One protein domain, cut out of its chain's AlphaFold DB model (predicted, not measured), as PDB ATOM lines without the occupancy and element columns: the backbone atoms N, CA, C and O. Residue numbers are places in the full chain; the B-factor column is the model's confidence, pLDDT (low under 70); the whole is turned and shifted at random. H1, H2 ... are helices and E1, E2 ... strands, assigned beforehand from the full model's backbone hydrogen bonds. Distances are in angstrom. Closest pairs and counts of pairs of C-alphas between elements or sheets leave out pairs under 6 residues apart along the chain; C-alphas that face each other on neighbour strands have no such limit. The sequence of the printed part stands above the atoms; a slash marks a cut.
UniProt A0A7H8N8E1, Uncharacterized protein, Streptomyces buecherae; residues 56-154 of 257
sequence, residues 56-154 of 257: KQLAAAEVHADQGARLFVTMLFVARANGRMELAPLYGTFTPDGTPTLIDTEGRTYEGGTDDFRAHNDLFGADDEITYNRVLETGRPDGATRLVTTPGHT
ATOM      1  N   LYS A  56     193.054 165.298 161.003       96.06
ATOM      2  CA  LYS A  56     193.630 163.946 160.921       96.06
ATOM      3  C   LYS A  56     193.699 163.438 159.482       96.06
ATOM      4  O   LYS A  56     194.699 162.863 159.077       96.06
ATOM      5  N   GLN A  57     192.652 163.686 158.702       95.00
ATOM      6  CA  GLN A  57     192.588 163.271 157.300       95.00
ATOM      7  C   GLN A  57     193.539 164.076 156.422       95.00
ATOM      8  O   GLN A  57     194.143 163.522 155.509       95.00
ATOM      9  N   LEU A  58     193.682 165.373 156.704       93.94
ATOM     10  CA  LEU A  58     194.662 166.219 156.030       93.94
ATOM     11  C   LEU A  58     196.091 165.767 156.343       93.94
ATOM     12  O   LEU A  58     196.860 165.594 155.408       93.94
ATOM     13  N   ALA A  59     196.410 165.494 157.611       94.31
ATOM     14  CA  ALA A  59     197.722 164.985 158.010       94.31
ATOM     15  C   ALA A  59     198.035 163.626 157.356       94.31
ATOM     16  O   ALA A  59     199.119 163.436 156.818       94.31
ATOM     17  N   ALA A  60     197.068 162.703 157.326       94.25
ATOM     18  CA  ALA A  60     197.222 161.421 156.637       94.25
ATOM     19  C   ALA A  60     197.447 161.596 155.124       94.25
ATOM     20  O   ALA A  60     198.289 160.924 154.536       94.25
ATOM     21  N   ALA A  61     196.729 162.523 154.485       93.31
ATOM     22  CA  ALA A  61     196.906 162.816 153.065       93.31
ATOM     23  C   ALA A  61     198.251 163.495 152.759       93.31
ATOM     24  O   ALA A  61     198.808 163.280 151.682       93.31
ATOM     25  N   GLU A  62     198.771 164.304 153.684       93.50
ATOM     26  CA  GLU A  62     200.045 165.016 153.549       93.50
ATOM     27  C   GLU A  62     201.230 164.052 153.437       93.50
ATOM     28  O   GLU A  62     202.097 164.267 152.594       93.50
ATOM     29  N   VAL A  63     201.198 162.921 154.152       92.75
ATOM     30  CA  VAL A  63     202.207 161.847 154.027       92.75
ATOM     31  C   VAL A  63     202.341 161.345 152.581       92.75
ATOM     32  O   VAL A  63     203.429 160.989 152.134       92.75
ATOM     33  N   HIS A  64     201.248 161.355 151.815       88.69
ATOM     34  CA  HIS A  64     201.250 160.941 150.412       88.69
ATOM     35  C   HIS A  64     201.473 162.108 149.436       88.69
ATOM     36  O   HIS A  64     201.728 161.882 148.250       88.69
ATOM     37  N   ALA A  65     201.405 163.362 149.895       88.06
ATOM     38  CA  ALA A  65     201.563 164.535 149.037       88.06
ATOM     39  C   ALA A  65     202.969 164.615 148.422       88.06
ATOM     40  O   ALA A  65     203.097 164.965 147.246       88.06
ATOM     41  N   ASP A  66     203.997 164.193 149.163       86.56
ATOM     42  CA  ASP A  66     205.390 164.140 148.693       86.56
ATOM     43  C   ASP A  66     205.585 163.187 147.504       86.56
ATOM     44  O   ASP A  66     206.482 163.368 146.680       86.56
ATOM     45  N   GLN A  67     204.693 162.207 147.347       87.88
ATOM     46  CA  GLN A  67     204.677 161.279 146.213       87.88
ATOM     47  C   GLN A  67     203.934 161.856 144.994       87.88
ATOM     48  O   GLN A  67     203.657 161.145 144.026       87.88
ATOM     49  N   GLY A  68     203.563 163.139 145.031       86.38
ATOM     50  CA  GLY A  68     202.728 163.778 144.017       86.38
ATOM     51  C   GLY A  68     201.281 163.285 144.043       86.38
ATOM     52  O   GLY A  68     200.580 163.395 143.029       86.38
ATOM     53  N   ALA A  69     200.837 162.712 145.167       89.12
ATOM     54  CA  ALA A  69     199.504 162.157 145.261       89.12
ATOM     55  C   ALA A  69     198.434 163.254 145.303       89.12
ATOM     56  O   ALA A  69     198.640 164.363 145.797       89.12
ATOM     57  N   ARG A  70     197.257 162.945 144.756       87.88
ATOM     58  CA  ARG A  70     196.125 163.881 144.715       87.88
ATOM     59  C   ARG A  70     195.016 163.428 145.640       87.88
ATOM     60  O   ARG A  70     194.472 162.347 145.428       87.88
ATOM     61  N   LEU A  71     194.646 164.288 146.587       89.31
ATOM     62  CA  LEU A  71     193.494 164.075 147.458       89.31
ATOM     63  C   LEU A  71     192.191 164.115 146.649       89.31
ATOM     64  O   LEU A  71     191.944 165.043 145.873       89.31
ATOM     65  N   PHE A  72     191.337 163.128 146.877       88.94
ATOM     66  CA  PHE A  72     189.972 163.069 146.387       88.94
ATOM     67  C   PHE A  72     189.020 162.701 147.529       88.94
ATOM     68  O   PHE A  72     189.418 162.145 148.553       88.94
ATOM     69  N   VAL A  73     187.743 163.027 147.339       90.75
ATOM     70  CA  VAL A  73     186.660 162.668 148.258       90.75
ATOM     71  C   VAL A  73     185.597 161.937 147.462       90.75
ATOM     72  O   VAL A  73     185.212 162.376 146.377       90.75
ATOM     73  N   THR A  74     185.121 160.826 148.000       90.50
ATOM     74  CA  THR A  74     184.031 160.037 147.434       90.50
ATOM     75  C   THR A  74     182.973 159.787 148.502       90.50
ATOM     76  O   THR A  74     183.269 159.803 149.695       90.50
ATOM     77  N   MET A  75     181.733 159.557 148.080       92.94
ATOM     78  CA  MET A  75     180.668 159.136 148.986       92.94
ATOM     79  C   MET A  75     180.427 157.647 148.799       92.94
ATOM     80  O   MET A  75     180.216 157.178 147.679       92.94
ATOM     81  N   LEU A  76     180.447 156.923 149.906       94.75
ATOM     82  CA  LEU A  76     180.023 155.540 149.987       94.75
ATOM     83  C   LEU A  76     178.528 155.508 150.298       94.75
ATOM     84  O   LEU A  76     178.072 156.180 151.223       94.75
ATOM     85  N   PHE A  77     177.775 154.713 149.545       96.62
ATOM     86  CA  PHE A  77     176.400 154.370 149.891       96.62
ATOM     87  C   PHE A  77     176.429 153.095 150.718       96.62
ATOM     88  O   PHE A  77     176.822 152.049 150.206       96.62
ATOM     89  N   VAL A  78     176.027 153.179 151.978       97.25
ATOM     90  CA  VAL A  78     176.124 152.063 152.916       97.25
ATOM     91  C   VAL A  78     174.721 151.612 153.287       97.25
ATOM     92  O   VAL A  78     173.940 152.386 153.842       97.25
ATOM     93  N   ALA A  79     174.397 150.362 152.981       97.81
ATOM     94  CA  ALA A  79     173.231 149.679 153.514       97.81
ATOM     95  C   ALA A  79     173.666 148.896 154.754       97.81
ATOM     96  O   ALA A  79     174.445 147.951 154.672       97.81
ATOM     97  N   ARG A  80     173.188 149.323 155.920       97.62
ATOM     98  CA  ARG A  80     173.471 148.681 157.202       97.62
ATOM     99  C   ARG A  80     172.659 147.397 157.348       97.62
ATOM    100  O   ARG A  80     171.522 147.327 156.880       97.62
ATOM    101  N   ALA A  81     173.168 146.440 158.120       96.12
ATOM    102  CA  ALA A  81     172.470 145.180 158.407       96.12
ATOM    103  C   ALA A  81     171.065 145.358 159.034       96.12
ATOM    104  O   ALA A  81     170.193 144.503 158.899       96.12
ATOM    105  N   ASN A  82     170.816 146.488 159.705       96.06
ATOM    106  CA  ASN A  82     169.508 146.845 160.272       96.06
ATOM    107  C   ASN A  82     168.531 147.477 159.253       96.06
ATOM    108  O   ASN A  82     167.473 147.967 159.649       96.06
ATOM    109  N   GLY A  83     168.890 147.516 157.967       96.12
ATOM    110  CA  GLY A  83     168.090 148.094 156.886       96.12
ATOM    111  C   GLY A  83     168.197 149.616 156.743       96.12
ATOM    112  O   GLY A  83     167.532 150.192 155.882       96.12
ATOM    113  N   ARG A  84     169.012 150.298 157.560       97.38
ATOM    114  CA  ARG A  84     169.260 151.740 157.401       97.38
ATOM    115  C   ARG A  84     170.215 151.987 156.239       97.38
ATOM    116  O   ARG A  84     171.206 151.285 156.090       97.38
ATOM    117  N   MET A  85     169.947 153.032 155.464       97.56
ATOM    118  CA  MET A  85     170.880 153.535 154.458       97.56
ATOM    119  C   MET A  85     171.560 154.806 154.960       97.56
ATOM    120  O   MET A  85     170.902 155.680 155.527       97.56
ATOM    121  N   GLU A  86     172.861 154.919 154.726       96.12
ATOM    122  CA  GLU A  86     173.648 156.104 155.056       96.12
ATOM    123  C   GLU A  86     174.651 156.446 153.947       96.12
ATOM    124  O   GLU A  86     175.033 155.606 153.131       96.12
ATOM    125  N   LEU A  87     175.056 157.715 153.921       94.88
ATOM    126  CA  LEU A  87     176.134 158.211 153.078       94.88
ATOM    127  C   LEU A  87     177.348 158.474 153.960       94.88
ATOM    128  O   LEU A  87     177.285 159.330 154.842       94.88
ATOM    129  N   ALA A  88     178.444 157.769 153.702       94.50
ATOM    130  CA  ALA A  88     179.689 157.938 154.435       94.50
ATOM    131  C   ALA A  88     180.760 158.541 153.514       94.50
ATOM    132  O   ALA A  88     181.014 157.993 152.438       94.50
ATOM    133  N   PRO A  89     181.389 159.668 153.883       94.06
ATOM    134  CA  PRO A  89     182.500 160.197 153.114       94.06
ATOM    135  C   PRO A  89     183.723 159.302 153.294       94.06
ATOM    136  O   PRO A  89     184.089 158.944 154.413       94.06
ATOM    137  N   LEU A  90     184.386 158.999 152.190       94.56
ATOM    138  CA  LEU A  90     185.692 158.371 152.187       94.56
ATOM    139  C   LEU A  90     186.658 159.287 151.447       94.56
ATOM    140  O   LEU A  90     186.348 159.829 150.383       94.56
ATOM    141  N   TYR A  91     187.821 159.487 152.041       94.19
ATOM    142  CA  TYR A  91     188.878 160.302 151.474       94.19
ATOM    143  C   TYR A  91     189.903 159.359 150.865       94.19
ATOM    144  O   TYR A  91     189.947 158.172 151.184       94.19
ATOM    145  N   GLY A  92     190.712 159.849 149.948       92.62
ATOM    146  CA  GLY A  92     191.796 159.039 149.428       92.62
ATOM    147  C   GLY A  92     192.763 159.845 148.602       92.62
ATOM    148  O   GLY A  92     192.493 160.985 148.231       92.62
ATOM    149  N   THR A  93     193.900 159.242 148.312       93.38
ATOM    150  CA  THR A  93     194.938 159.815 147.474       93.38
ATOM    151  C   THR A  93     195.255 158.868 146.329       93.38
ATOM    152  O   THR A  93     195.321 157.657 146.521       93.38
ATOM    153  N   PHE A  94     195.452 159.406 145.127       89.06
ATOM    154  CA  PHE A  94     196.006 158.636 144.011       89.06
ATOM    155  C   PHE A  94     197.455 159.031 143.798       89.06
ATOM    156  O   PHE A  94     197.720 160.207 143.534       89.06
ATOM    157  N   THR A  95     198.368 158.065 143.871       87.00
ATOM    158  CA  THR A  95     199.750 158.263 143.424       87.00
ATOM    159  C   THR A  95     199.809 158.355 141.889       87.00
ATOM    160  O   THR A  95     198.868 157.931 141.205       87.00
ATOM    161  N   PRO A  96     200.895 158.893 141.302       84.88
ATOM    162  CA  PRO A  96     201.085 158.926 139.847       84.88
ATOM    163  C   PRO A  96     200.990 157.551 139.169       84.88
ATOM    164  O   PRO A  96     200.545 157.460 138.022       84.88
ATOM    165  N   ASP A  97     201.339 156.485 139.891       85.50
ATOM    166  CA  ASP A  97     201.250 155.102 139.414       85.50
ATOM    167  C   ASP A  97     199.795 154.600 139.329       85.50
ATOM    168  O   ASP A  97     199.490 153.644 138.608       85.50
ATOM    169  N   GLY A  98     198.866 155.312 139.973       82.81
ATOM    170  CA  GLY A  98     197.438 155.012 139.998       82.81
ATOM    171  C   GLY A  98     197.016 154.123 141.163       82.81
ATOM    172  O   GLY A  98     195.871 153.681 141.176       82.81
ATOM    173  N   THR A  99     197.901 153.868 142.129       85.00
ATOM    174  CA  THR A  99     197.559 153.113 143.337       85.00
ATOM    175  C   THR A  99     196.729 154.001 144.272       85.00
ATOM    176  O   THR A  99     197.191 155.087 144.641       85.00
ATOM    177  N   PRO A 100     195.498 153.595 144.630       90.88
ATOM    178  CA  PRO A 100     194.686 154.314 145.600       90.88
ATOM    179  C   PRO A 100     195.137 154.020 147.030       90.88
ATOM    180  O   PRO A 100     195.156 152.865 147.442       90.88
ATOM    181  N   THR A 101     195.360 155.068 147.816       94.50
ATOM    182  CA  THR A 101     195.354 154.974 149.280       94.50
ATOM    183  C   THR A 101     194.051 155.563 149.788       94.50
ATOM    184  O   THR A 101     193.718 156.702 149.460       94.50
ATOM    185  N   LEU A 102     193.282 154.800 150.557       95.62
ATOM    186  CA  LEU A 102     192.029 155.276 151.147       95.62
ATOM    187  C   LEU A 102     192.293 155.807 152.555       95.62
ATOM    188  O   LEU A 102     193.176 155.319 153.250       95.62
ATOM    189  N   ILE A 103     191.538 156.822 152.961       96.81
ATOM    190  CA  ILE A 103     191.647 157.504 154.248       96.81
ATOM    191  C   ILE A 103     190.244 157.605 154.841       96.81
ATOM    192  O   ILE A 103     189.339 158.203 154.248       96.81
ATOM    193  N   ASP A 104     190.049 157.009 156.011       96.38
ATOM    194  CA  ASP A 104     188.742 156.993 156.663       96.38
ATOM    195  C   ASP A 104     188.438 158.265 157.471       96.38
ATOM    196  O   ASP A 104     189.209 159.228 157.494       96.38
ATOM    197  N   THR A 105     187.271 158.306 158.122       94.69
ATOM    198  CA  THR A 105     186.830 159.439 158.956       94.69
ATOM    199  C   THR A 105     187.721 159.710 160.166       94.69
ATOM    200  O   THR A 105     187.742 160.837 160.664       94.69
ATOM    201  N   GLU A 106     188.478 158.713 160.619       95.75
ATOM    202  CA  GLU A 106     189.383 158.804 161.766       95.75
ATOM    203  C   GLU A 106     190.825 159.139 161.362       95.75
ATOM    204  O   GLU A 106     191.643 159.463 162.224       95.75
ATOM    205  N   GLY A 107     191.114 159.146 160.057       95.88
ATOM    206  CA  GLY A 107     192.430 159.428 159.491       95.88
ATOM    207  C   GLY A 107     193.312 158.190 159.329       95.88
ATOM    208  O   GLY A 107     194.500 158.348 159.066       95.88
ATOM    209  N   ARG A 108     192.774 156.971 159.474       97.06
ATOM    210  CA  ARG A 108     193.540 155.756 159.163       97.06
ATOM    211  C   ARG A 108     193.655 155.575 157.660       97.06
ATOM    212  O   ARG A 108     192.712 155.871 156.924       97.06
ATOM    213  N   THR A 109     194.809 155.079 157.238       96.62
ATOM    214  CA  THR A 109     195.178 154.866 155.841       96.62
ATOM    215  C   THR A 109     195.066 153.392 155.461       96.62
ATOM    216  O   THR A 109     195.318 152.508 156.278       96.62
ATOM    217  N   TYR A 110     194.691 153.136 154.208       95.62
ATOM    218  CA  TYR A 110     194.568 151.797 153.631       95.62
ATOM    219  C   TYR A 110     195.232 151.800 152.252       95.62
ATOM    220  O   TYR A 110     194.676 152.321 151.279       95.62
ATOM    221  N   GLU A 111     196.461 151.296 152.182       93.06
ATOM    222  CA  GLU A 111     197.349 151.399 151.015       93.06
ATOM    223  C   GLU A 111     197.024 150.377 149.922       93.06
ATOM    224  O   GLU A 111     197.323 150.606 148.751       93.06
ATOM    225  N   GLY A 112     196.361 149.270 150.270       89.56
ATOM    226  CA  GLY A 112     195.857 148.300 149.291       89.56
ATOM    227  C   GLY A 112     194.490 148.671 148.707       89.56
ATOM    228  O   GLY A 112     193.773 147.800 148.208       89.56
ATOM    229  N   GLY A 113     194.091 149.942 148.799       91.69
ATOM    230  CA  GLY A 113     192.823 150.435 148.280       91.69
ATOM    231  C   GLY A 113     191.610 149.798 148.958       91.69
ATOM    232  O   GLY A 113     191.558 149.637 150.178       91.69
ATOM    233  N   THR A 114     190.599 149.450 148.162       92.06
ATOM    234  CA  THR A 114     189.318 148.925 148.662       92.06
ATOM    235  C   THR A 114     189.441 147.561 149.331       92.06
ATOM    236  O   THR A 114     188.677 147.278 150.250       92.06
ATOM    237  N   ASP A 115     190.380 146.716 148.903       90.81
ATOM    238  CA  ASP A 115     190.559 145.382 149.487       90.81
ATOM    239  C   ASP A 115     191.147 145.472 150.899       90.81
ATOM    240  O   ASP A 115     190.641 144.837 151.826       90.81
ATOM    241  N   ASP A 116     192.157 146.325 151.071       93.06
ATOM    242  CA  ASP A 116     192.773 146.612 152.366       93.06
ATOM    243  C   ASP A 116     191.797 147.324 153.311       93.06
ATOM    244  O   ASP A 116     191.628 146.923 154.463       93.06
ATOM    245  N   PHE A 117     191.042 148.294 152.782       94.81
ATOM    246  CA  PHE A 117     189.947 148.930 153.509       94.81
ATOM    247  C   PHE A 117     188.947 147.896 154.031       94.81
ATOM    248  O   PHE A 117     188.655 147.863 155.222       94.81
ATOM    249  N   ARG A 118     188.452 146.993 153.179       93.50
ATOM    250  CA  ARG A 118     187.487 145.959 153.589       93.50
ATOM    251  C   ARG A 118     188.061 144.977 154.603       93.50
ATOM    252  O   ARG A 118     187.304 144.457 155.414       93.50
ATOM    253  N   ALA A 119     189.354 144.686 154.553       92.31
ATOM    254  CA  ALA A 119     189.986 143.757 155.483       92.31
ATOM    255  C   ALA A 119     190.207 144.362 156.878       92.31
ATOM    256  O   ALA A 119     190.113 143.635 157.866       92.31
ATOM    257  N   HIS A 120     190.489 145.666 156.968       94.75
ATOM    258  CA  HIS A 120     191.019 146.264 158.198       94.75
ATOM    259  C   HIS A 120     190.193 147.419 158.779       94.75
ATOM    260  O   HIS A 120     190.490 147.855 159.890       94.75
ATOM    261  N   ASN A 121     189.163 147.921 158.087       94.44
ATOM    262  CA  ASN A 121     188.298 148.963 158.655       94.44
ATOM    263  C   ASN A 121     187.439 148.425 159.812       94.44
ATOM    264  O   ASN A 121     186.998 147.280 159.773       94.44
ATOM    265  N   ASP A 122     187.128 149.271 160.790       94.88
ATOM    266  CA  ASP A 122     186.165 148.983 161.869       94.88
ATOM    267  C   ASP A 122     184.850 149.783 161.742       94.88
ATOM    268  O   ASP A 122     183.981 149.709 162.611       94.88
ATOM    269  N   LEU A 123     184.696 150.554 160.658       94.81
ATOM    270  CA  LEU A 123     183.561 151.455 160.444       94.81
ATOM    271  C   LEU A 123     182.295 150.711 160.011       94.81
ATOM    272  O   LEU A 123     181.163 151.138 160.284       94.81
ATOM    273  N   PHE A 124     182.490 149.613 159.288       95.75
ATOM    274  CA  PHE A 124     181.427 148.844 158.669       95.75
ATOM    275  C   PHE A 124     181.470 147.404 159.153       95.75
ATOM    276  O   PHE A 124     182.529 146.803 159.300       95.75
ATOM    277  N   GLY A 125     180.294 146.845 159.423       95.00
ATOM    278  CA  GLY A 125     180.163 145.438 159.758       95.00
ATOM    279  C   GLY A 125     180.314 144.550 158.524       95.00
ATOM    280  O   GLY A 125     180.193 144.985 157.380       95.00
ATOM    281  N   ALA A 126     180.515 143.256 158.756       94.44
ATOM    282  CA  ALA A 126     180.566 142.271 157.677       94.44
ATOM    283  C   ALA A 126     179.229 142.063 156.950       94.44
ATOM    284  O   ALA A 126     179.218 141.608 155.810       94.44
ATOM    285  N   ASP A 127     178.120 142.364 157.627       95.62
ATOM    286  CA  ASP A 127     176.762 142.280 157.083       95.62
ATOM    287  C   ASP A 127     176.276 143.621 156.505       95.62
ATOM    288  O   ASP A 127     175.144 143.710 156.035       95.62
ATOM    289  N   ASP A 128     177.113 144.663 156.539       96.94
ATOM    290  CA  ASP A 128     176.835 145.916 155.841       96.94
ATOM    291  C   ASP A 128     177.238 145.777 154.363       96.94
ATOM    292  O   ASP A 128     178.224 145.116 154.034       96.94
ATOM    293  N   GLU A 129     176.514 146.434 153.461       97.19
ATOM    294  CA  GLU A 129     176.863 146.524 152.043       97.19
ATOM    295  C   GLU A 129     177.293 147.947 151.698       97.19
ATOM    296  O   GLU A 129     176.574 148.913 151.946       97.19
ATOM    297  N   ILE A 130     178.461 148.084 151.079       96.56
ATOM    298  CA  ILE A 130     179.024 149.351 150.629       96.56
ATOM    299  C   ILE A 130     178.978 149.389 149.109       96.56
ATOM    300  O   ILE A 130     179.568 148.545 148.435       96.56
ATOM    301  N   THR A 131     178.321 150.408 148.567       96.19
ATOM    302  CA  THR A 131     178.309 150.719 147.140       96.19
ATOM    303  C   THR A 131     179.144 151.962 146.861       96.19
ATOM    304  O   THR A 131     178.924 153.023 147.450       96.19
ATOM    305  N   TYR A 132     180.093 151.844 145.935       93.25
ATOM    306  CA  TYR A 132     181.013 152.918 145.567       93.25
ATOM    307  C   TYR A 132     181.331 152.922 144.068       93.25
ATOM    308  O   TYR A 132     181.029 151.977 143.341       93.25
ATOM    309  N   ASN A 133     181.934 154.007 143.579       90.56
ATOM    310  CA  ASN A 133     182.379 154.099 142.191       90.56
ATOM    311  C   ASN A 133     183.678 153.301 141.989       90.56
ATOM    312  O   ASN A 133     184.657 153.537 142.694       90.56
ATOM    313  N   ARG A 134     183.711 152.414 140.988       88.06
ATOM    314  CA  ARG A 134     184.856 151.562 140.624       88.06
ATOM    315  C   ARG A 134     186.178 152.319 140.460       88.06
ATOM    316  O   ARG A 134     187.232 151.712 140.597       88.06
ATOM    317  N   VAL A 135     186.149 153.629 140.212       85.69
ATOM    318  CA  VAL A 135     187.362 154.465 140.207       85.69
ATOM    319  C   VAL A 135     188.217 154.303 141.476       85.69
ATOM    320  O   VAL A 135     189.424 154.504 141.413       85.69
ATOM    321  N   LEU A 136     187.621 153.897 142.605       85.06
ATOM    322  CA  LEU A 136     188.342 153.598 143.848       85.06
ATOM    323  C   LEU A 136     189.194 152.329 143.791       85.06
ATOM    324  O   LEU A 136     190.168 152.239 144.524       85.06
ATOM    325  N   GLU A 137     188.848 151.368 142.936       85.38
ATOM    326  CA  GLU A 137     189.626 150.139 142.731       85.38
ATOM    327  C   GLU A 137     190.766 150.370 141.739       85.38
ATOM    328  O   GLU A 137     191.864 149.849 141.897       85.38
ATOM    329  N   THR A 138     190.501 151.136 140.677       81.75
ATOM    330  CA  THR A 138     191.424 151.263 139.537       81.75
ATOM    331  C   THR A 138     192.325 152.488 139.607       81.75
ATOM    332  O   THR A 138     193.240 152.620 138.796       81.75
ATOM    333  N   GLY A 139     191.984 153.442 140.471       79.94
ATOM    334  CA  GLY A 139     192.588 154.766 140.557       79.94
ATOM    335  C   GLY A 139     192.572 155.603 139.285       79.94
ATOM    336  O   GLY A 139     193.223 156.645 139.200       79.94
ATOM    337  N   ARG A 140     191.812 155.174 138.273       78.06
ATOM    338  CA  ARG A 140     191.736 155.828 136.969       78.06
ATOM    339  C   ARG A 140     190.279 156.016 136.575       78.06
ATOM    340  O   ARG A 140     189.568 155.017 136.436       78.06
ATOM    341  N   PRO A 141     189.821 157.263 136.361       71.31
ATOM    342  CA  PRO A 141     188.498 157.493 135.809       71.31
ATOM    343  C   PRO A 141     188.479 156.952 134.375       71.31
ATOM    344  O   PRO A 141     189.181 157.457 133.502       71.31
ATOM    345  N   ASP A 142     187.682 155.920 134.124       74.12
ATOM    346  CA  ASP A 142     187.511 155.302 132.802       74.12
ATOM    347  C   ASP A 142     186.429 156.010 131.959       74.12
ATOM    348  O   ASP A 142     186.056 155.547 130.882       74.12
ATOM    349  N   GLY A 143     185.912 157.144 132.448       73.75
ATOM    350  CA  GLY A 143     184.813 157.891 131.836       73.75
ATOM    351  C   GLY A 143     183.439 157.236 132.011       73.75
ATOM    352  O   GLY A 143     182.434 157.851 131.656       73.75
ATOM    353  N   ALA A 144     183.362 156.033 132.590       77.50
ATOM    354  CA  ALA A 144     182.119 155.343 132.898       77.50
ATOM    355  C   ALA A 144     181.887 155.336 134.415       77.50
ATOM    356  O   ALA A 144     182.695 154.858 135.200       77.50
ATOM    357  N   THR A 145     180.731 155.826 134.864       79.44
ATOM    358  CA  THR A 145     180.361 155.661 136.278       79.44
ATOM    359  C   THR A 145     179.879 154.230 136.482       79.44
ATOM    360  O   THR A 145     178.722 153.913 136.212       79.44
ATOM    361  N   ARG A 146     180.781 153.339 136.904       87.69
ATOM    362  CA  ARG A 146     180.439 151.971 137.310       87.69
ATOM    363  C   ARG A 146     180.366 151.913 138.823       87.69
ATOM    364  O   ARG A 146     181.348 152.218 139.492       87.69
ATOM    365  N   LEU A 147     179.211 151.524 139.348       92.31
ATOM    366  CA  LEU A 147     179.040 151.274 140.772       92.31
ATOM    367  C   LEU A 147     179.345 149.806 141.067       92.31
ATOM    368  O   LEU A 147     178.956 148.923 140.302       92.31
ATOM    369  N   VAL A 148     180.063 149.565 142.156       92.88
ATOM    370  CA  VAL A 148     180.367 148.235 142.680       92.88
ATOM    371  C   VAL A 148     179.826 148.173 144.097       92.88
ATOM    372  O   VAL A 148     180.034 149.107 144.869       92.88
ATOM    373  N   THR A 149     179.121 147.091 144.418       95.19
ATOM    374  CA  THR A 149     178.606 146.809 145.760       95.19
ATOM    375  C   THR A 149     179.408 145.668 146.361       95.19
ATOM    376  O   THR A 149     179.596 144.633 145.720       95.19
ATOM    377  N   THR A 150     179.899 145.860 147.580       93.81
ATOM    378  CA  THR A 150     180.727 144.886 148.298       93.81
ATOM    379  C   THR A 150     180.352 144.836 149.780       93.81
ATOM    380  O   THR A 150     179.857 145.832 150.301       93.81
ATOM    381  N   PRO A 151     180.603 143.719 150.482       93.62
ATOM    382  CA  PRO A 151     180.504 143.669 151.938       93.62
ATOM    383  C   PRO A 151     181.440 144.679 152.607       93.62
ATOM    384  O   PRO A 151     182.590 144.827 152.177       93.62
ATOM    385  N   GLY A 152     180.966 145.317 153.676       92.12
ATOM    386  CA  GLY A 152     181.676 146.396 154.352       92.12
ATOM    387  C   GLY A 152     182.922 145.962 155.107       92.12
ATOM    388  O   GLY A 152     183.910 146.693 155.125       92.12
ATOM    389  N   HIS A 153     182.916 144.740 155.634       92.50
ATOM    390  CA  HIS A 153     184.089 144.127 156.242       92.50
ATOM    391  C   HIS A 153     184.255 142.686 155.771       92.50
ATOM    392  O   HIS A 153     183.313 141.887 155.762       92.50
ATOM    393  N   THR A 154     185.470 142.330 155.372       84.88
ATOM    394  CA  THR A 154     185.810 140.953 155.038       84.88
ATOM    395  C   THR A 154     185.985 140.201 156.346       84.88
ATOM    396  O   THR A 154     186.964 140.417 157.053       84.88
TER     397      THR A 154
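This is residues 56 to 154 of the 257 residues of an uncharacterized protein of Streptomyces buecherae (UniProt A0A7H8N8E1). A five-stranded antiparallel sheet, curled like part of a barrel, wraps round the short helix H2, while H1 packs along E2 on the same face of the sheet. The long hairpin of E1 and E2 runs along the longest axis, and the short H3 sits at the sheet's level, beside the strands. The printed part has 99 residues, with three named helices and five named strands in the order H1 E1 E2 E3 H2 E4 H3 E5; the sheet's order is E3 E2 E1 E4 E5, and the class is mixed, helices and strands. The whole is compact, with a radius of gyration of the C-alphas of 13.0 A and spans of 41 by 31 by 20 A.

H1 is residues 56 to 65, 14.3 A long, and begins at C-alpha 56 at (193.630, 163.946, 160.921). E1 is residues 70 to 79, 28.3 A, and E2 is residues 85 to 94, 27.7 A. E3 is residues 100 to 103, 9.7 A. H2 is residues 113 to 120, 10.9 A, and begins at C-alpha 113 at (192.823, 150.435, 148.280). E4 is residues 129 to 133, 13.6 A, and H3 is residues 135 to 138, 5.2 A. E5 is residues 147 to 151, 13.6 A, and ends at C-alpha 151 at (180.504, 143.669, 151.938).

The sheet is strongly twisted, with edge strands E3 and E5. E1, E2 and E3 form a meander, each strand the antiparallel neighbour of the one before; E1 and E2 are a hairpin, as are E2 and E3. Within hydrogen-bond range are N 74 and O 90 of E1 and E2, 2.9 A, and N 103 and O 91 of E3 and E2, 2.7 A. E1 and E4 are antiparallel, with N 79 and O 129 at 2.8 A; E4 and E5 are antiparallel, with N 130 and O 150 at 2.8 A. Residues 102 to 103 of E3 also pair, antiparallel, with residues 109 to 110. The sheet curls round H2; the closest C-alphas of E3 and H2 are those of Pro 100 and Gly 113, 5.1 A apart. H1 is on the same face as H2, over E2 at a height over the sheet of 9.0 A, and runs along the strands, at 2 degrees to E2 on the local plane. The closest C-alphas of H1 and E2 are those of Ala 61 and Thr 93, 6.6 A apart. H3 stands at the sheet's level, with a height over the sheet of 2.3 A. H2 and H3 touch, with the closest C-alphas, those of Thr 114 and Glu 137, 6.1 A apart. H1 and H2 are apart, and so are H1 and H3. In H2 every O i to N i+4 pair is within hydrogen-bond range, in H1 5 of 6, and H3 is too short for such a pair.

The two C-alphas farthest apart, those of Asp 66 and Asn 82, are 41.5 A apart. The printed part has no cut and no long link. The mean pLDDT of the printed part is 91.4, and no printed residue is under 70.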